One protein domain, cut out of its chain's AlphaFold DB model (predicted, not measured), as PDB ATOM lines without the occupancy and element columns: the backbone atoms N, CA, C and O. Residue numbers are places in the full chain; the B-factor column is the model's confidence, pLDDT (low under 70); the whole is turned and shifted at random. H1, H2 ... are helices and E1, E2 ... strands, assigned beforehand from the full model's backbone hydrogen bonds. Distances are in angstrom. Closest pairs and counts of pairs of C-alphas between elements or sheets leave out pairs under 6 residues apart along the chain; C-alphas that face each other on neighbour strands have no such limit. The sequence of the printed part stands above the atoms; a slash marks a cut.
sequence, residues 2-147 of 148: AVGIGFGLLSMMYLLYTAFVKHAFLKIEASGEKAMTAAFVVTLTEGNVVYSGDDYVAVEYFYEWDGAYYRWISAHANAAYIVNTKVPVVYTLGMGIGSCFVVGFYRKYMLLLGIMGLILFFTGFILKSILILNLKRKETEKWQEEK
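AT A GLANCE: This is residues 2 to 147 of the 148 residues of an uncharacterized protein of bacterium 0.1xD8-82 (UniProt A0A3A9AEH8). Look for a small, strongly twisted head of five strands at one end, from which two long helices, H1 and H2, extend to the same side; they run opposite ways from N to C and lie side by side over residues 2 to 15 of H1 and 107 to 121 of H2, while H1 grazes the sheet with its residues 18 to 29. H2 runs on past the start of H1 as a bare arm, residues 125 to 147 sticking out. The printed part has 146 residues, with two named helices and five named strands: along the chain H1 comes first, the five strands follow, and H2 comes last; the class is mixed, helices and strands, and the sheet is branched, its neighbour pairs E1 and E2, E2 and E3, E2 and E5, and E3 and E4 each antiparallel. The whole is extended, with a radius of gyration of the C-alphas of 23.6 A and spans of 84 by 37 by 27 A.

HOW THE PARTS SIT: Start at E2, residues 42 to 52, which has three neighbours and bends by 58 degrees at residue 46. On one side of it lie E1, residues 35 to 38, beside residues 42 to 45, and E3, residues 57 to 63, beside residues 47 to 52; on the other side lies E5, residues 86 to 92, beside residues 42 to 48. Look for N 36 and O 44, 2.8 A apart, between E1 and E2; N 48 and O 60, 2.8 A, between E2 and E3; and N 45 and O 89, 2.9 A, between E2 and E5. E4, residues 68 to 74, is the antiparallel neighbour of E3, with N 59 and O 72 at 2.9 A. E1 E2 E3 E4 form a meander, each strand the antiparallel neighbour of the one before, and E2 E3 E4 E5 a Greek key, its first strand also the antiparallel neighbour of its fourth. H1, residues 2 to 31, is on the sheet but only grazes it; the C-alphas of Phe 25 and Pro 88, its closest to E5, are 6.2 A apart. With residues 2 to 15 alone H1 touches residues 107 to 121 of H2, residues 107 to 145, at a shallow tilt of 26 degrees, opposite ways; the closest C-alphas, of Gly 4 and Gly 117, are 3.8 A apart. H2 is not on the sheet. Every O i to N i+4 pair is within hydrogen-bond range in H2, and 25 of 26 in H1.

IN THESE COORDINATES: Find C-alpha 2 at (221.755, 188.104, 113.380); from there H1 runs 43.6 A to C-alpha 31. E2 begins at C-alpha 42, (198.990, 167.575, 108.082), and spans 26.4 A. H2 runs 57.2 A to C-alpha 145 at (253.635, 207.046, 116.074).

THE WHOLE: The C-alphas of Gly 67 and Lys 147, the two farthest apart, are 84.5 A apart. The printed part has no cut. The links E4 to E5 and E5 to H2 are long; in the latter, residues 101 to 102 pair antiparallel with residues 89 to 90 of E5. Confidence is under 70 at residues 76 to 80 and 98.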
ATOM      1  N   ALA A   2     222.320 189.456 113.191       87.56
ATOM      2  CA  ALA A   2     221.755 188.104 113.380       87.56
ATOM      3  C   ALA A   2     220.226 188.085 113.591       87.56
ATOM      4  O   ALA A   2     219.524 187.343 112.914       87.56
ATOM      5  N   VAL A   3     219.700 188.973 114.444       88.25
ATOM      6  CA  VAL A   3     218.245 189.144 114.642       88.25
ATOM      7  C   VAL A   3     217.535 189.526 113.337       88.25
ATOM      8  O   VAL A   3     216.465 189.009 113.037       88.25
ATOM      9  N   GLY A   4     218.168 190.378 112.522       87.00
ATOM     10  CA  GLY A   4     217.641 190.773 111.218       87.00
ATOM     11  C   GLY A   4     217.526 189.601 110.242       87.00
ATOM     12  O   GLY A   4     216.496 189.438 109.593       87.00
ATOM     13  N   ILE A   5     218.545 188.734 110.211       90.06
ATOM     14  CA  ILE A   5     218.527 187.482 109.436       90.06
ATOM     15  C   ILE A   5     217.410 186.561 109.942       90.06
ATOM     16  O   ILE A   5     216.652 186.035 109.134       90.06
ATOM     17  N   GLY A   6     217.268 186.407 111.262       91.12
ATOM     18  CA  GLY A   6     216.224 185.576 111.864       91.12
ATOM     19  C   GLY A   6     214.811 186.013 111.468       91.12
ATOM     20  O   GLY A   6     214.020 185.197 111.001       91.12
ATOM     21  N   PHE A   7     214.506 187.309 111.575       91.19
ATOM     22  CA  PHE A   7     213.209 187.848 111.154       91.19
ATOM     23  C   PHE A   7     212.981 187.734 109.644       91.19
ATOM     24  O   PHE A   7     211.881 187.383 109.214       91.19
ATOM     25  N   GLY A   8     214.017 187.969 108.835       87.81
ATOM     26  CA  GLY A   8     213.947 187.781 107.386       87.81
ATOM     27  C   GLY A   8     213.622 186.335 106.999       87.81
ATOM     28  O   GLY A   8     212.706 186.102 106.212       87.81
ATOM     29  N   LEU A   9     214.318 185.362 107.596       91.12
ATOM     30  CA  LEU A   9     214.083 183.936 107.353       91.12
ATOM     31  C   LEU A   9     212.679 183.508 107.782       91.12
ATOM     32  O   LEU A   9     211.996 182.844 107.008       91.12
ATOM     33  N   LEU A  10     212.219 183.927 108.964       90.94
ATOM     34  CA  LEU A  10     210.876 183.601 109.447       90.94
ATOM     35  C   LEU A  10     209.789 184.135 108.502       90.94
ATOM     36  O   LEU A  10     208.866 183.407 108.137       90.94
ATOM     37  N   SER A  11     209.931 185.387 108.057       90.88
ATOM     38  CA  SER A  11     209.024 186.006 107.086       90.88
ATOM     39  C   SER A  11     209.027 185.254 105.750       90.88
ATOM     40  O   SER A  11     207.964 184.920 105.223       90.88
ATOM     41  N   MET A  12     210.207 184.904 105.230       90.75
ATOM     42  CA  MET A  12     210.347 184.142 103.986       90.75
ATOM     43  C   MET A  12     209.716 182.749 104.087       90.75
ATOM     44  O   MET A  12     208.946 182.364 103.207       90.75
ATOM     45  N   MET A  13     209.997 182.007 105.163       91.81
ATOM     46  CA  MET A  13     209.415 180.684 105.410       91.81
ATOM     47  C   MET A  13     207.892 180.756 105.478       91.81
ATOM     48  O   MET A  13     207.213 179.941 104.856       91.81
ATOM     49  N   TYR A  14     207.353 181.760 106.171       88.69
ATOM     50  CA  TYR A  14     205.916 181.984 106.232       88.69
ATOM     51  C   TYR A  14     205.316 182.256 104.845       88.69
ATOM     52  O   TYR A  14     204.312 181.649 104.476       88.69
ATOM     53  N   LEU A  15     205.922 183.141 104.048       88.38
ATOM     54  CA  LEU A  15     205.420 183.466 102.710       88.38
ATOM     55  C   LEU A  15     205.440 182.248 101.783       88.38
ATOM     56  O   LEU A  15     204.438 181.988 101.113       88.38
ATOM     57  N   LEU A  16     206.525 181.469 101.799       89.62
ATOM     58  CA  LEU A  16     206.622 180.213 101.053       89.62
ATOM     59  C   LEU A  16     205.543 179.226 101.498       89.62
ATOM     60  O   LEU A  16     204.802 178.722 100.658       89.62
ATOM     61  N   TYR A  17     205.389 179.021 102.807       89.19
ATOM     62  CA  TYR A  17     204.323 178.193 103.367       89.19
ATOM     63  C   TYR A  17     202.941 178.627 102.858       89.19
ATOM     64  O   TYR A  17     202.192 177.805 102.335       89.19
ATOM     65  N   THR A  18     202.618 179.925 102.911       87.88
ATOM     66  CA  THR A  18     201.320 180.408 102.414       87.88
ATOM     67  C   THR A  18     201.129 180.184 100.915       87.88
ATOM     68  O   THR A  18     200.006 179.925 100.487       87.88
ATOM     69  N   ALA A  19     202.193 180.267 100.112       88.44
ATOM     70  CA  ALA A  19     202.130 180.007  98.676       88.44
ATOM     71  C   ALA A  19     201.869 178.521  98.385       88.44
ATOM     72  O   ALA A  19     200.977 178.204  97.598       88.44
ATOM     73  N   PHE A  20     202.579 177.619  99.070       89.69
ATOM     74  CA  PHE A  20     202.357 176.177  98.955       89.69
ATOM     75  C   PHE A  20     200.945 175.781  99.378       89.69
ATOM     76  O   PHE A  20     200.271 175.061  98.643       89.69
ATOM     77  N   VAL A  21     200.464 176.295 100.514       90.00
ATOM     78  CA  VAL A  21     199.109 175.984 100.981       90.00
ATOM     79  C   VAL A  21     198.055 176.505 100.013       90.00
ATOM     80  O   VAL A  21     197.123 175.778  99.699       90.00
ATOM     81  N   LYS A  22     198.204 177.720  99.474       88.75
ATOM     82  CA  LYS A  22     197.275 178.230  98.453       88.75
ATOM     83  C   LYS A  22     197.241 177.347  97.211       88.75
ATOM     84  O   LYS A  22     196.169 177.098  96.675       88.75
ATOM     85  N   HIS A  23     198.395 176.862  96.764       89.12
ATOM     86  CA  HIS A  23     198.449 175.951  95.627       89.12
ATOM     87  C   HIS A  23     197.759 174.611  95.926       89.12
ATOM     88  O   HIS A  23     197.022 174.103  95.086       89.12
ATOM     89  N   ALA A  24     197.962 174.048  97.120       89.00
ATOM     90  CA  ALA A  24     197.267 172.835  97.547       89.00
ATOM     91  C   ALA A  24     195.754 173.061  97.711       89.00
ATOM     92  O   ALA A  24     194.961 172.216  97.316       89.00
ATOM     93  N   PHE A  25     195.350 174.229  98.208       90.69
ATOM     94  CA  PHE A  25     193.951 174.600  98.391       90.69
ATOM     95  C   PHE A  25     193.182 174.630  97.065       90.69
ATOM     96  O   PHE A  25     192.099 174.064  96.980       90.69
ATOM     97  N   LEU A  26     193.791 175.159  95.998       89.38
ATOM     98  CA  LEU A  26     193.209 175.109  94.649       89.38
ATOM     99  C   LEU A  26     192.962 173.671  94.159       89.38
ATOM    100  O   LEU A  26     192.033 173.435  93.390       89.38
ATOM    101  N   LYS A  27     193.780 172.701  94.587       88.62
ATOM    102  CA  LYS A  27     193.565 171.285  94.246       88.62
ATOM    103  C   LYS A  27     192.367 170.703  94.990       88.62
ATOM    104  O   LYS A  27     191.604 169.963  94.380       88.62
ATOM    105  N   ILE A  28     192.186 171.067  96.260       88.94
ATOM    106  CA  ILE A  28     191.003 170.682  97.041       88.94
ATOM    107  C   ILE A  28     189.748 171.245  96.376       88.94
ATOM    108  O   ILE A  28     188.848 170.477  96.043       88.94
ATOM    109  N   GLU A  29     189.729 172.549  96.081       86.75
ATOM    110  CA  GLU A  29     188.594 173.198  95.410       86.75
ATOM    111  C   GLU A  29     188.259 172.530  94.068       86.75
ATOM    112  O   GLU A  29     187.090 172.292  93.775       86.75
ATOM    113  N   ALA A  30     189.274 172.171  93.274       89.12
ATOM    114  CA  ALA A  30     189.079 171.483  91.999       89.12
ATOM    115  C   ALA A  30     188.577 170.034  92.152       89.12
ATOM    116  O   ALA A  30     187.861 169.543  91.282       89.12
ATOM    117  N   SER A  31     188.958 169.345  93.230       89.62
ATOM    118  CA  SER A  31     188.538 167.964  93.511       89.62
ATOM    119  C   SER A  31     187.128 167.859  94.103       89.62
ATOM    120  O   SER A  31     186.496 166.811  93.996       89.62
ATOM    121  N   GLY A  32     186.635 168.928  94.738       86.50
ATOM    122  CA  GLY A  32     185.392 168.911  95.511       86.50
ATOM    123  C   GLY A  32     185.489 168.159  96.845       86.50
ATOM    124  O   GLY A  32     184.481 168.025  97.541       86.50
ATOM    125  N   GLU A  33     186.674 167.671  97.222       89.31
ATOM    126  CA  GLU A  33     186.903 167.071  98.534       89.31
ATOM    127  C   GLU A  33     186.831 168.127  99.644       89.31
ATOM    128  O   GLU A  33     187.119 169.306  99.446       89.31
ATOM    129  N   LYS A  34     186.441 167.704 100.851       87.75
ATOM    130  CA  LYS A  34     186.342 168.605 102.011       87.75
ATOM    131  C   LYS A  34     187.702 168.912 102.638       87.75
ATOM    132  O   LYS A  34     187.878 169.962 103.257       87.75
ATOM    133  N   ALA A  35     188.645 167.984 102.532       91.00
ATOM    134  CA  ALA A  35     189.970 168.091 103.113       91.00
ATOM    135  C   ALA A  35     190.968 167.241 102.322       91.00
ATOM    136  O   ALA A  35     190.580 166.310 101.629       91.00
ATOM    137  N   MET A  36     192.248 167.572 102.455       91.50
ATOM    138  CA  MET A  36     193.373 166.810 101.936       91.50
ATOM    139  C   MET A  36     194.379 166.619 103.065       91.50
ATOM    140  O   MET A  36     194.939 167.595 103.575       91.50
ATOM    141  N   THR A  37     194.663 165.365 103.404       89.56
ATOM    142  CA  THR A  37     195.702 165.015 104.376       89.56
ATOM    143  C   THR A  37     197.000 164.611 103.684       89.56
ATOM    144  O   THR A  37     197.058 163.691 102.871       89.56
ATOM    145  N   ALA A  38     198.081 165.306 104.032       85.69
ATOM    146  CA  ALA A  38     199.440 165.035 103.597       85.69
ATOM    147  C   ALA A  38     200.236 164.337 104.708       85.69
ATOM    148  O   ALA A  38     200.183 164.713 105.883       85.69
ATOM    149  N   ALA A  39     201.012 163.323 104.312       84.44
ATOM    150  CA  ALA A  39     201.900 162.560 105.193       84.44
ATOM    151  C   ALA A  39     201.214 161.991 106.454       84.44
ATOM    152  O   ALA A  39     201.879 161.807 107.468       84.44
ATOM    153  N   PHE A  40     199.899 161.738 106.400       81.94
ATOM    154  CA  PHE A  40     199.075 161.252 107.521       81.94
ATOM    155  C   PHE A  40     199.067 162.146 108.770       81.94
ATOM    156  O   PHE A  40     198.598 161.728 109.824       81.94
ATOM    157  N   VAL A  41     199.594 163.368 108.671       85.31
ATOM    158  CA  VAL A  41     199.783 164.247 109.831       85.31
ATOM    159  C   VAL A  41     199.242 165.639 109.574       85.31
ATOM    160  O   VAL A  41     198.708 166.230 110.499       85.31
ATOM    161  N   VAL A  42     199.375 166.188 108.367       87.94
ATOM    162  CA  VAL A  42     198.990 167.575 108.082       87.94
ATOM    163  C   VAL A  42     197.746 167.578 107.218       87.94
ATOM    164  O   VAL A  42     197.795 167.131 106.078       87.94
ATOM    165  N   THR A  43     196.661 168.137 107.729       91.00
ATOM    166  CA  THR A  43     195.400 168.241 107.006       91.00
ATOM    167  C   THR A  43     195.154 169.680 106.590       91.00
ATOM    168  O   THR A  43     195.279 170.615 107.384       91.00
ATOM    169  N   LEU A  44     194.799 169.849 105.324       93.06
ATOM    170  CA  LEU A  44     194.337 171.095 104.740       93.06
ATOM    171  C   LEU A  44     192.843 170.973 104.447       93.06
ATOM    172  O   LEU A  44     192.416 169.991 103.853       93.06
ATOM    173  N   THR A  45     192.054 171.973 104.813       92.56
ATOM    174  CA  THR A  45     190.615 172.021 104.530       92.56
ATOM    175  C   THR A  45     190.188 173.414 104.081       92.56
ATOM    176  O   THR A  45     190.907 174.404 104.267       92.56
ATOM    177  N   GLU A  46     188.993 173.485 103.505       91.69
ATOM    178  CA  GLU A  46     188.280 174.733 103.284       91.69
ATOM    179  C   GLU A  46     187.623 175.206 104.584       91.69
ATOM    180  O   GLU A  46     186.806 174.509 105.186       91.69
ATOM    181  N   GLY A  47     187.985 176.412 105.014       90.94
ATOM    182  CA  GLY A  47     187.266 177.152 106.037       90.94
ATOM    183  C   GLY A  47     186.401 178.243 105.418       90.94
ATOM    184  O   GLY A  47     186.778 178.855 104.421       90.94
ATOM    185  N   ASN A  48     185.263 178.531 106.036       91.88
ATOM    186  CA  ASN A  48     184.391 179.636 105.671       91.88
ATOM    187  C   ASN A  48     184.396 180.698 106.773       91.88
ATOM    188  O   ASN A  48     184.182 180.389 107.946       91.88
ATOM    189  N   VAL A  49     184.621 181.960 106.409       90.31
ATOM    190  CA  VAL A  49     184.521 183.081 107.354       90.31
ATOM    191  C   VAL A  49     183.048 183.300 107.696       90.31
ATOM    192  O   VAL A  49     182.290 183.819 106.882       90.31
ATOM    193  N   VAL A  50     182.641 182.921 108.907       92.19
ATOM    194  CA  VAL A  50     181.247 183.040 109.380       92.19
ATOM    195  C   VAL A  50     180.984 184.349 110.122       92.19
ATOM    196  O   VAL A  50     179.839 184.774 110.240       92.19
ATOM    197  N   TYR A  51     182.037 185.005 110.609       88.44
ATOM    198  CA  TYR A  51     181.956 186.309 111.256       88.44
ATOM    199  C   TYR A  51     183.259 187.079 111.054       88.44
ATOM    200  O   TYR A  51     184.340 186.507 111.200       88.44
ATOM    201  N   SER A  52     183.152 188.373 110.761       86.38
ATOM    202  CA  SER A  52     184.269 189.315 110.776       86.38
ATOM    203  C   SER A  52     183.770 190.634 111.341       86.38
ATOM    204  O   SER A  52     182.932 191.291 110.724       86.38
ATOM    205  N   GLY A  53     184.247 190.981 112.530       82.19
ATOM    206  CA  GLY A  53     183.941 192.235 113.206       82.19
ATOM    207  C   GLY A  53     185.203 192.875 113.766       82.19
ATOM    208  O   GLY A  53     186.302 192.335 113.631       82.19
ATOM    209  N   ASP A  54     185.024 194.021 114.415       77.44
ATOM    210  CA  ASP A  54     186.131 194.778 115.003       77.44
ATOM    211  C   ASP A  54     186.797 194.029 116.171       77.44
ATOM    212  O   ASP A  54     188.000 194.167 116.386       77.44
ATOM    213  N   ASP A  55     186.036 193.190 116.885       83.00
ATOM    214  CA  ASP A  55     186.525 192.454 118.055       83.00
ATOM    215  C   ASP A  55     187.205 191.125 117.700       83.00
ATOM    216  O   ASP A  55     188.153 190.716 118.371       83.00
ATOM    217  N   TYR A  56     186.702 190.408 116.687       85.94
ATOM    218  CA  TYR A  56     187.231 189.104 116.289       85.94
ATOM    219  C   TYR A  56     186.773 188.656 114.897       85.94
ATOM    220  O   TYR A  56     185.798 189.144 114.327       85.94
ATOM    221  N   VAL A  57     187.460 187.637 114.381       87.00
ATOM    222  CA  VAL A  57     187.060 186.874 113.193       87.00
ATOM    223  C   VAL A  57     186.821 185.424 113.594       87.00
ATOM    224  O   VAL A  57     187.585 184.866 114.387       87.00
ATOM    225  N   ALA A  58     185.775 184.812 113.037       90.00
ATOM    226  CA  ALA A  58     185.487 183.394 113.201       90.00
ATOM    227  C   ALA A  58     185.441 182.673 111.850       90.00
ATOM    228  O   ALA A  58     184.803 183.132 110.899       90.00
ATOM    229  N   VAL A  59     186.100 181.519 111.791       90.81
ATOM    230  CA  VAL A  59     186.196 180.662 110.607       90.81
ATOM    231  C   VAL A  59     185.694 179.275 110.964       90.81
ATOM    232  O   VAL A  59     186.231 178.638 111.867       90.81
ATOM    233  N   GLU A  60     184.670 178.808 110.260       93.12
ATOM    234  CA  GLU A  60     184.138 177.455 110.394       93.12
ATOM    235  C   GLU A  60     184.834 176.522 109.403       93.12
ATOM    236  O   GLU A  60     184.974 176.874 108.236       93.12
ATOM    237  N   TYR A  61     185.300 175.359 109.849       92.62
ATOM    238  CA  TYR A  61     186.089 174.436 109.029       92.62
ATOM    239  C   TYR A  61     185.798 172.975 109.383       92.62
ATOM    240  O   TYR A  61     185.400 172.666 110.508       92.62
ATOM    241  N   PHE A  62     186.010 172.076 108.421       91.62
ATOM    242  CA  PHE A  62     185.832 170.634 108.603       91.62
ATOM    243  C   PHE A  62     187.086 169.988 109.209       91.62
ATOM    244  O   PHE A  62     188.206 170.233 108.754       91.62
ATOM    245  N   TYR A  63     186.910 169.139 110.221       90.69
ATOM    246  CA  TYR A  63     187.993 168.402 110.866       90.69
ATOM    247  C   TYR A  63     187.935 166.922 110.496       90.69
ATOM    248  O   TYR A  63     187.019 166.195 110.870       90.69
ATOM    249  N   GLU A  64     188.922 166.479 109.721       89.00
ATOM    250  CA  GLU A  64     188.929 165.165 109.074       89.00
ATOM    251  C   GLU A  64     188.966 164.009 110.077       89.00
ATOM    252  O   GLU A  64     188.396 162.953 109.822       89.00
ATOM    253  N   TRP A  65     189.590 164.218 111.237       87.06
ATOM    254  CA  TRP A  65     189.855 163.145 112.193       87.06
ATOM    255  C   TRP A  65     188.618 162.671 112.967       87.06
ATOM    256  O   TRP A  65     188.607 161.537 113.439       87.06
ATOM    257  N   ASP A  66     187.583 163.505 113.091       88.12
ATOM    258  CA  ASP A  66     186.309 163.138 113.729       88.12
ATOM    259  C   ASP A  66     185.071 163.421 112.860       88.12
ATOM    260  O   ASP A  66     183.954 163.067 113.238       88.12
ATOM    261  N   GLY A  67     185.254 164.026 111.683       88.50
ATOM    262  CA  GLY A  67     184.180 164.334 110.746       88.50
ATOM    263  C   GLY A  67     183.277 165.497 111.169       88.50
ATOM    264  O   GLY A  67     182.207 165.667 110.576       88.50
ATOM    265  N   ALA A  68     183.664 166.290 112.172       90.44
ATOM    266  CA  ALA A  68     182.878 167.411 112.676       90.44
ATOM    267  C   ALA A  68     183.291 168.759 112.060       90.44
ATOM    268  O   ALA A  68     184.338 168.910 111.428       90.44
ATOM    269  N   TYR A  69     182.437 169.765 112.259       91.31
ATOM    270  CA  TYR A  69     182.741 171.157 111.935       91.31
ATOM    271  C   TYR A  69     183.104 171.913 113.207       91.31
ATOM    272  O   TYR A  69     182.375 171.872 114.200       91.31
ATOM    273  N   TYR A  70     184.214 172.642 113.157       91.50
ATOM    274  CA  TYR A  70     184.704 173.453 114.264       91.50
ATOM    275  C   TYR A  70     184.864 174.903 113.864       91.50
ATOM    276  O   TYR A  70     184.924 175.247 112.685       91.50
ATOM    277  N   ARG A  71     184.961 175.765 114.877       90.62
ATOM    278  CA  ARG A  71     185.209 177.189 114.690       90.62
ATOM    279  C   ARG A  71     186.551 177.575 115.270       90.62
ATOM    280  O   ARG A  71     186.828 177.354 116.444       90.62
ATOM    281  N   TRP A  72     187.354 178.197 114.428       89.44
ATOM    282  CA  TRP A  72     188.518 178.950 114.841       89.44
ATOM    283  C   TRP A  72     188.107 180.395 115.093       89.44
ATOM    284  O   TRP A  72     187.406 180.984 114.271       89.44
ATOM    285  N   ILE A  73     188.529 180.958 116.222       87.75
ATOM    286  CA  ILE A  73     188.202 182.326 116.632       87.75
ATOM    287  C   ILE A  73     189.508 183.044 116.948       87.75
ATOM    288  O   ILE A  73     190.342 182.524 117.687       87.75
ATOM    289  N   SER A  74     189.682 184.252 116.416       85.31
ATOM    290  CA  SER A  74     190.830 185.093 116.751       85.31
ATOM    291  C   SER A  74     190.449 186.560 116.854       85.31
ATOM    292  O   SER A  74     189.918 187.141 115.909       85.31
ATOM    293  N   ALA A  75     190.793 187.159 117.995       79.19
ATOM    294  CA  ALA A  75     190.599 188.580 118.284       79.19
ATOM    295  C   ALA A  75     191.600 189.499 117.557       79.19
ATOM    296  O   ALA A  75     191.471 190.718 117.565       79.19
ATOM    297  N   HIS A  76     192.652 188.934 116.955       67.12
ATOM    298  CA  HIS A  76     193.728 189.688 116.288       67.12
ATOM    299  C   HIS A  76     193.913 189.270 114.829       67.12
ATOM    300  O   HIS A  76     194.931 189.544 114.189       67.12
ATOM    301  N   ALA A  77     192.911 188.578 114.300       62.25
ATOM    302  CA  ALA A  77     192.774 188.350 112.886       62.25
ATOM    303  C   ALA A  77     192.628 189.684 112.151       62.25
ATOM    304  O   ALA A  77     191.911 190.574 112.591       62.25
ATOM    305  N   ASN A  78     193.306 189.818 111.015       60.94
ATOM    306  CA  ASN A  78     193.204 190.987 110.150       60.94
ATOM    307  C   ASN A  78     191.721 191.187 109.756       60.94
ATOM    308  O   ASN A  78     191.230 190.457 108.901       60.94
ATOM    309  N   ALA A  79     191.014 192.134 110.386       54.97
ATOM    310  CA  ALA A  79     189.544 192.279 110.370       54.97
ATOM    311  C   ALA A  79     188.906 192.522 108.982       54.97
ATOM    312  O   ALA A  79     187.692 192.608 108.839       54.97
ATOM    313  N   ALA A  80     189.720 192.616 107.931       59.69
ATOM    314  CA  ALA A  80     189.289 192.887 106.565       59.69
ATOM    315  C   ALA A  80     188.827 191.642 105.778       59.69
ATOM    316  O   ALA A  80     188.660 191.729 104.561       59.69
ATOM    317  N   TYR A  81     188.651 190.478 106.412       70.44
ATOM    318  CA  TYR A  81     188.079 189.323 105.716       70.44
ATOM    319  C   TYR A  81     186.568 189.496 105.567       70.44
ATOM    320  O   TYR A  81     185.844 189.655 106.542       70.44
ATOM    321  N   ILE A  82     186.081 189.461 104.329       78.06
ATOM    322  CA  ILE A  82     184.647 189.560 104.053       78.06
ATOM    323  C   ILE A  82     183.977 188.270 104.547       78.06
ATOM    324  O   ILE A  82     184.489 187.170 104.315       78.06
ATOM    325  N   VAL A  83     182.836 188.382 105.228       84.25
ATOM    326  CA  VAL A  83     182.015 187.219 105.603       84.25
ATOM    327  C   VAL A  83     181.656 186.418 104.343       84.25
ATOM    328  O   VAL A  83     181.412 186.998 103.288       84.25
ATOM    329  N   ASN A  84     181.627 185.089 104.445       84.88
ATOM    330  CA  ASN A  84     181.489 184.133 103.336       84.88
ATOM    331  C   ASN A  84     182.718 184.005 102.420       84.88
ATOM    332  O   ASN A  84     182.626 183.443 101.328       84.88
ATOM    333  N   THR A  85     183.880 184.511 102.842       87.38
ATOM    334  CA  THR A  85     185.138 184.223 102.141       87.38
ATOM    335  C   THR A  85     185.624 182.823 102.501       87.38
ATOM    336  O   THR A  85     185.771 182.493 103.680       87.38
ATOM    337  N   LYS A  86     185.953 182.032 101.478       88.38
ATOM    338  CA  LYS A  86     186.658 180.761 101.634       88.38
ATOM    339  C   LYS A  86     188.133 181.004 101.926       88.38
ATOM    340  O   LYS A  86     188.802 181.771 101.229       88.38
ATOM    341  N   VAL A  87     188.646 180.359 102.964       88.31
ATOM    342  CA  VAL A  87     190.031 180.490 103.415       88.31
ATOM    343  C   VAL A  87     190.646 179.114 103.669       88.31
ATOM    344  O   VAL A  87     189.973 178.234 104.200       88.31
ATOM    345  N   PRO A  88     191.932 178.902 103.341       91.00
ATOM    346  CA  PRO A  88     192.588 177.639 103.646       91.00
ATOM    347  C   PRO A  88     192.836 177.522 105.152       91.00
ATOM    348  O   PRO A  88     193.402 178.437 105.763       91.00
ATOM    349  N   VAL A  89     192.474 176.383 105.735       91.69
ATOM    350  CA  VAL A  89     192.720 176.068 107.147       91.69
ATOM    351  C   VAL A  89     193.599 174.833 107.238       91.69
ATOM    352  O   VAL A  89     193.302 173.808 106.631       91.69
ATOM    353  N   VAL A  90     194.690 174.935 107.994       91.31
ATOM    354  CA  VAL A  90     195.648 173.844 108.201       91.31
ATOM    355  C   VAL A  90     195.647 173.434 109.662       91.31
ATOM    356  O   VAL A  90     195.725 174.283 110.547       91.31
ATOM    357  N   TYR A  91     195.607 172.140 109.925       90.44
ATOM    358  CA  TYR A  91     195.783 171.570 111.259       90.44
ATOM    359  C   TYR A  91     196.578 170.275 111.161       90.44
ATOM    360  O   TYR A  91     196.713 169.692 110.085       90.44
ATOM    361  N   THR A  92     197.132 169.833 112.284       87.94
ATOM    362  CA  THR A  92     197.842 168.559 112.350       87.94
ATOM    363  C   THR A  92     197.085 167.532 113.174       87.94
ATOM    364  O   THR A  92     196.275 167.880 114.035       87.94
ATOM    365  N   LEU A  93     197.385 166.257 112.947       82.25
ATOM    366  CA  LEU A  93     196.947 165.164 113.801       82.25
ATOM    367  C   LEU A  93     197.305 165.470 115.262       82.25
ATOM    368  O   LEU A  93     198.429 165.877 115.568       82.25
ATOM    369  N   GLY A  94     196.334 165.300 116.159       76.06
ATOM    370  CA  GLY A  94     196.504 165.543 117.593       76.06
ATOM    371  C   GLY A  94     196.426 167.010 118.025       76.06
ATOM    372  O   GLY A  94     196.463 167.274 119.226       76.06
ATOM    373  N   MET A  95     196.278 167.973 117.103       80.44
ATOM    374  CA  MET A  95     195.914 169.336 117.501       80.44
ATOM    375  C   MET A  95     194.485 169.353 118.036       80.44
ATOM    376  O   MET A  95     193.562 168.877 117.375       80.44
ATOM    377  N   GLY A  96     194.321 169.920 119.233       71.44
ATOM    378  CA  GLY A  96     193.020 170.089 119.863       71.44
ATOM    379  C   GLY A  96     192.084 170.982 119.048       71.44
ATOM    380  O   GLY A  96     192.505 171.766 118.195       71.44
ATOM    381  N   ILE A  97     190.797 170.879 119.351       70.81
ATOM    382  CA  ILE A  97     189.731 171.661 118.724       70.81
ATOM    383  C   ILE A  97     190.064 173.160 118.776       70.81
ATOM    384  O   ILE A  97     190.460 173.683 119.816       70.81
ATOM    385  N   GLY A  98     189.941 173.853 117.641       68.06
ATOM    386  CA  GLY A  98     190.258 175.281 117.524       68.06
ATOM    387  C   GLY A  98     191.754 175.611 117.437       68.06
ATOM    388  O   GLY A  98     192.105 176.757 117.162       68.06
ATOM    389  N   SER A  99     192.650 174.632 117.598       76.00
ATOM    390  CA  SER A  99     194.086 174.795 117.340       76.00
ATOM    391  C   SER A  99     194.372 174.526 115.867       76.00
ATOM    392  O   SER A  99     194.818 173.449 115.486       76.00
ATOM    393  N   CYS A 100     194.074 175.500 115.015       84.19
ATOM    394  CA  CYS A 100     194.376 175.432 113.590       84.19
ATOM    395  C   CYS A 100     194.975 176.746 113.090       84.19
ATOM    396  O   CYS A 100     194.948 177.787 113.756       84.19
ATOM    397  N   PHE A 101     195.560 176.679 111.902       85.50
ATOM    398  CA  PHE A 101     196.197 177.796 111.241       85.50
ATOM    399  C   PHE A 101     195.385 178.224 110.024       85.50
ATOM    400  O   PHE A 101     195.379 177.543 108.997       85.50
ATOM    401  N   VAL A 102     194.738 179.383 110.116       85.44
ATOM    402  CA  VAL A 102     194.053 179.984 108.969       85.44
ATOM    403  C   VAL A 102     195.060 180.763 108.126       85.44
ATOM    404  O   VAL A 102     195.693 181.726 108.574       85.44
ATOM    405  N   VAL A 103     195.248 180.329 106.883       82.38
ATOM    406  CA  VAL A 103     196.309 180.844 106.017       82.38
ATOM    407  C   VAL A 103     195.989 182.249 105.524       82.38
ATOM    408  O   VAL A 103     194.925 182.531 104.983       82.38
ATOM    409  N   GLY A 104     196.971 183.142 105.660       74.56
ATOM    410  CA  GLY A 104     196.887 184.529 105.199       74.56
ATOM    411  C   GLY A 104     196.631 185.544 106.310       74.56
ATOM    412  O   GLY A 104     197.014 186.702 106.144       74.56
ATOM    413  N   PHE A 105     196.132 185.109 107.469       78.00
ATOM    414  CA  PHE A 105     195.773 185.995 108.582       78.00
ATOM    415  C   PHE A 105     196.976 186.760 109.148       78.00
ATOM    416  O   PHE A 105     196.869 187.942 109.464       78.00
ATOM    417  N   TYR A 106     198.159 186.139 109.162       77.44
ATOM    418  CA  TYR A 106     199.389 186.764 109.657       77.44
ATOM    419  C   TYR A 106     200.242 187.415 108.566       77.44
ATOM    420  O   TYR A 106     201.350 187.871 108.840       77.44
ATOM    421  N   ARG A 107     199.764 187.493 107.312       81.06
ATOM    422  CA  ARG A 107     200.593 187.974 106.189       81.06
ATOM    423  C   ARG A 107     201.106 189.393 106.404       81.06
ATOM    424  O   ARG A 107     202.282 189.642 106.169       81.06
ATOM    425  N   LYS A 108     200.252 190.305 106.873       82.12
ATOM    426  CA  LYS A 108     200.642 191.697 107.140       82.12
ATOM    427  C   LYS A 108     201.720 191.774 108.225       82.12
ATOM    428  O   LYS A 108     202.746 192.411 108.013       82.12
ATOM    429  N   TYR A 109     201.515 191.079 109.341       83.25
ATOM    430  CA  TYR A 109     202.471 191.038 110.447       83.25
ATOM    431  C   TYR A 109     203.810 190.418 110.031       83.25
ATOM    432  O   TYR A 109     204.860 190.963 110.349       83.25
ATOM    433  N   MET A 110     203.788 189.342 109.243       86.88
ATOM    434  CA  MET A 110     205.005 188.689 108.747       86.88
ATOM    435  C   MET A 110     205.752 189.539 107.715       86.88
ATOM    436  O   MET A 110     206.982 189.534 107.700       86.88
ATOM    437  N   LEU A 111     205.046 190.310 106.881       86.88
ATOM    438  CA  LEU A 111     205.672 191.291 105.986       86.88
ATOM    439  C   LEU A 111     206.334 192.427 106.776       86.88
ATOM    440  O   LEU A 111     207.483 192.764 106.500       86.88
ATOM    441  N   LEU A 112     205.651 192.972 107.789       88.69
ATOM    442  CA  LEU A 112     206.224 193.985 108.684       88.69
ATOM    443  C   LEU A 112     207.473 193.458 109.399       88.69
ATOM    444  O   LEU A 112     208.498 194.136 109.426       88.69
ATOM    445  N   LEU A 113     207.416 192.225 109.906       89.00
ATOM    446  CA  LEU A 113     208.552 191.567 110.545       89.00
ATOM    447  C   LEU A 113     209.729 191.389 109.572       89.00
ATOM    448  O   LEU A 113     210.875 191.624 109.947       89.00
ATOM    449  N   GLY A 114     209.454 191.061 108.306       88.62
ATOM    450  CA  GLY A 114     210.466 191.003 107.249       88.62
ATOM    451  C   GLY A 114     211.130 192.360 106.983       88.62
ATOM    452  O   GLY A 114     212.357 192.435 106.907       88.62
ATOM    453  N   ILE A 115     210.346 193.445 106.921       93.06
ATOM    454  CA  ILE A 115     210.866 194.818 106.769       93.06
ATOM    455  C   ILE A 115     211.751 195.194 107.963       93.06
ATOM    456  O   ILE A 115     212.869 195.673 107.776       93.06
ATOM    457  N   MET A 116     211.294 194.933 109.191       92.38
ATOM    458  CA  MET A 116     212.098 195.157 110.398       92.38
ATOM    459  C   MET A 116     213.393 194.339 110.372       92.38
ATOM    460  O   MET A 116     214.456 194.850 110.722       92.38
ATOM    461  N   GLY A 117     213.321 193.086 109.917       90.81
ATOM    462  CA  GLY A 117     214.483 192.222 109.747       90.81
ATOM    463  C   GLY A 117     215.518 192.816 108.793       90.81
ATOM    464  O   GLY A 117     216.707 192.869 109.119       90.81
ATOM    465  N   LEU A 118     215.060 193.344 107.657       92.00
ATOM    466  CA  LEU A 118     215.901 194.007 106.663       92.00
ATOM    467  C   LEU A 118     216.573 195.266 107.232       92.00
ATOM    468  O   LEU A 118     217.786 195.423 107.091       92.00
ATOM    469  N   ILE A 119     215.829 196.112 107.950       93.75
ATOM    470  CA  ILE A 119     216.387 197.292 108.633       93.75
ATOM    471  C   ILE A 119     217.483 196.863 109.622       93.75
ATOM    472  O   ILE A 119     218.614 197.340 109.539       93.75
ATOM    473  N   LEU A 120     217.202 195.897 110.504       93.06
ATOM    474  CA  LEU A 120     218.164 195.397 111.501       93.06
ATOM    475  C   LEU A 120     219.404 194.736 110.882       93.06
ATOM    476  O   LEU A 120     220.482 194.701 111.500       93.06
ATOM    477  N   PHE A 121     219.262 194.163 109.688       93.06
ATOM    478  CA  PHE A 121     220.381 193.642 108.919       93.06
ATOM    479  C   PHE A 121     221.283 194.784 108.440       93.06
ATOM    480  O   PHE A 121     222.462 194.800 108.807       93.06
ATOM    481  N   PHE A 122     220.728 195.765 107.721       92.56
ATOM    482  CA  PHE A 122     221.485 196.900 107.186       92.56
ATOM    483  C   PHE A 122     222.124 197.752 108.281       92.56
ATOM    484  O   PHE A 122     223.316 198.045 108.198       92.56
ATOM    485  N   THR A 123     221.397 198.081 109.353       93.06
ATOM    486  CA  THR A 123     221.958 198.837 110.484       93.06
ATOM    487  C   THR A 123     223.136 198.095 111.114       93.06
ATOM    488  O   THR A 123     224.183 198.687 111.368       93.06
ATOM    489  N   GLY A 124     223.008 196.779 111.317       90.81
ATOM    490  CA  GLY A 124     224.095 195.960 111.855       90.81
ATOM    491  C   GLY A 124     225.309 195.884 110.926       90.81
ATOM    492  O   GLY A 124     226.442 195.915 111.401       90.81
ATOM    493  N   PHE A 125     225.081 195.804 109.615       92.94
ATOM    494  CA  PHE A 125     226.145 195.812 108.614       92.94
ATOM    495  C   PHE A 125     226.894 197.152 108.592       92.94
ATOM    496  O   PHE A 125     228.122 197.165 108.655       92.94
ATOM    497  N   ILE A 126     226.168 198.274 108.576       93.19
ATOM    498  CA  ILE A 126     226.746 199.625 108.584       93.19
ATOM    499  C   ILE A 126     227.587 199.845 109.846       93.19
ATOM    500  O   ILE A 126     228.746 200.238 109.742       93.19
ATOM    501  N   LEU A 127     227.048 199.527 111.029       92.75
ATOM    502  CA  LEU A 127     227.774 199.649 112.299       92.75
ATOM    503  C   LEU A 127     229.066 198.827 112.305       92.75
ATOM    504  O   LEU A 127     230.112 199.327 112.719       92.75
ATOM    505  N   LYS A 128     229.015 197.587 111.805       92.69
ATOM    506  CA  LYS A 128     230.200 196.730 111.690       92.69
ATOM    507  C   LYS A 128     231.242 197.342 110.751       92.69
ATOM    508  O   LYS A 128     232.422 197.356 111.089       92.69
ATOM    509  N   SER A 129     230.820 197.871 109.606       90.88
ATOM    510  CA  SER A 129     231.713 198.522 108.641       90.88
ATOM    511  C   SER A 129     232.374 199.775 109.217       90.88
ATOM    512  O   SER A 129     233.586 199.936 109.083       90.88
ATOM    513  N   ILE A 130     231.618 200.621 109.925       93.50
ATOM    514  CA  ILE A 130     232.157 201.808 110.612       93.50
ATOM    515  C   ILE A 130     233.169 201.397 111.686       93.50
ATOM    516  O   ILE A 130     234.251 201.975 111.765       93.50
ATOM    517  N   LEU A 131     232.852 200.377 112.491       92.69
ATOM    518  CA  LEU A 131     233.764 199.867 113.515       92.69
ATOM    519  C   LEU A 131     235.082 199.385 112.897       92.69
ATOM    520  O   LEU A 131     236.148 199.749 113.381       92.69
ATOM    521  N   ILE A 132     235.016 198.612 111.808       92.00
ATOM    522  CA  ILE A 132     236.205 198.110 111.104       92.00
ATOM    523  C   ILE A 132     237.040 199.264 110.540       92.00
ATOM    524  O   ILE A 132     238.260 199.252 110.680       92.00
ATOM    525  N   LEU A 133     236.406 200.269 109.929       92.50
ATOM    526  CA  LEU A 133     237.105 201.453 109.419       92.50
ATOM    527  C   LEU A 133     237.807 202.225 110.542       92.50
ATOM    528  O   LEU A 133     238.969 202.593 110.393       92.50
ATOM    529  N   ASN A 134     237.139 202.416 111.681       91.00
ATOM    530  CA  ASN A 134     237.725 203.089 112.841       91.00
ATOM    531  C   ASN A 134     238.883 202.294 113.459       91.00
ATOM    532  O   ASN A 134     239.878 202.892 113.860       91.00
ATOM    533  N   LEU A 135     238.776 200.963 113.523       89.50
ATOM    534  CA  LEU A 135     239.865 200.098 113.987       89.50
ATOM    535  C   LEU A 135     241.083 200.208 113.066       89.50
ATOM    536  O   LEU A 135     242.183 200.443 113.556       89.50
ATOM    537  N   LYS A 136     240.874 200.146 111.745       87.94
ATOM    538  CA  LYS A 136     241.946 200.355 110.763       87.94
ATOM    539  C   LYS A 136     242.590 201.731 110.899       87.94
ATOM    540  O   LYS A 136     243.806 201.834 110.832       87.94
ATOM    541  N   ARG A 137     241.797 202.788 111.114       87.25
ATOM    542  CA  ARG A 137     242.330 204.148 111.296       87.25
ATOM    543  C   ARG A 137     243.255 204.236 112.512       87.25
ATOM    544  O   ARG A 137     244.351 204.765 112.386       87.25
ATOM    545  N   LYS A 138     242.838 203.669 113.649       86.19
ATOM    546  CA  LYS A 138     243.652 203.628 114.875       86.19
ATOM    547  C   LYS A 138     244.938 202.821 114.706       86.19
ATOM    548  O   LYS A 138     245.965 203.198 115.252       86.19
ATOM    549  N   GLU A 139     244.886 201.716 113.969       85.88
ATOM    550  CA  GLU A 139     246.068 200.898 113.678       85.88
ATOM    551  C   GLU A 139     247.083 201.669 112.819       85.88
ATOM    552  O   GLU A 139     248.276 201.662 113.118       85.88
ATOM    553  N   THR A 140     246.605 202.420 111.820       82.31
ATOM    554  CA  THR A 140     247.444 203.317 111.014       82.31
ATOM    555  C   THR A 140     248.050 204.450 111.844       82.31
ATOM    556  O   THR A 140     249.243 204.710 111.710       82.31
ATOM    557  N   GLU A 141     247.259 205.110 112.701       85.25
ATOM    558  CA  GLU A 141     247.738 206.172 113.606       85.25
ATOM    559  C   GLU A 141     248.860 205.638 114.517       85.25
ATOM    560  O   GLU A 141     249.942 206.219 114.576       85.25
ATOM    561  N   LYS A 142     248.662 204.465 115.131       84.44
ATOM    562  CA  LYS A 142     249.657 203.838 116.011       84.44
ATOM    563  C   LYS A 142     250.959 203.474 115.285       84.44
ATOM    564  O   LYS A 142     252.045 203.692 115.811       84.44
ATOM    565  N   TRP A 143     250.869 202.945 114.066       83.12
ATOM    566  CA  TRP A 143     252.053 202.624 113.261       83.12
ATOM    567  C   TRP A 143     252.853 203.869 112.851       83.12
ATOM    568  O   TRP A 143     254.072 203.800 112.706       83.12
ATOM    569  N   GLN A 144     252.181 205.007 112.646       75.38
ATOM    570  CA  GLN A 144     252.853 206.280 112.375       75.38
ATOM    571  C   GLN A 144     253.576 206.821 113.612       75.38
ATOM    572  O   GLN A 144     254.684 207.329 113.468       75.38
ATOM    573  N   GLU A 145     252.993 206.672 114.804       79.94
ATOM    574  CA  GLU A 145     253.635 207.046 116.074       79.94
ATOM    575  C   GLU A 145     254.869 206.185 116.387       79.94
ATOM    576  O   GLU A 145     255.873 206.719 116.837       79.94
ATOM    577  N   GLU A 146     254.846 204.879 116.102       76.69
ATOM    578  CA  GLU A 146     255.993 203.976 116.333       76.69
ATOM    579  C   GLU A 146     257.178 204.207 115.370       76.69
ATOM    580  O   GLU A 146     258.264 203.665 115.578       76.69
ATOM    581  N   LYS A 147     256.977 204.980 114.294       70.25
ATOM    582  CA  LYS A 147     258.005 205.296 113.288       70.25
ATOM    583  C   LYS A 147     258.648 206.677 113.441       70.25
ATOM    584  O   LYS A 147     259.592 206.960 112.700       70.25
TER     585      LYS A 147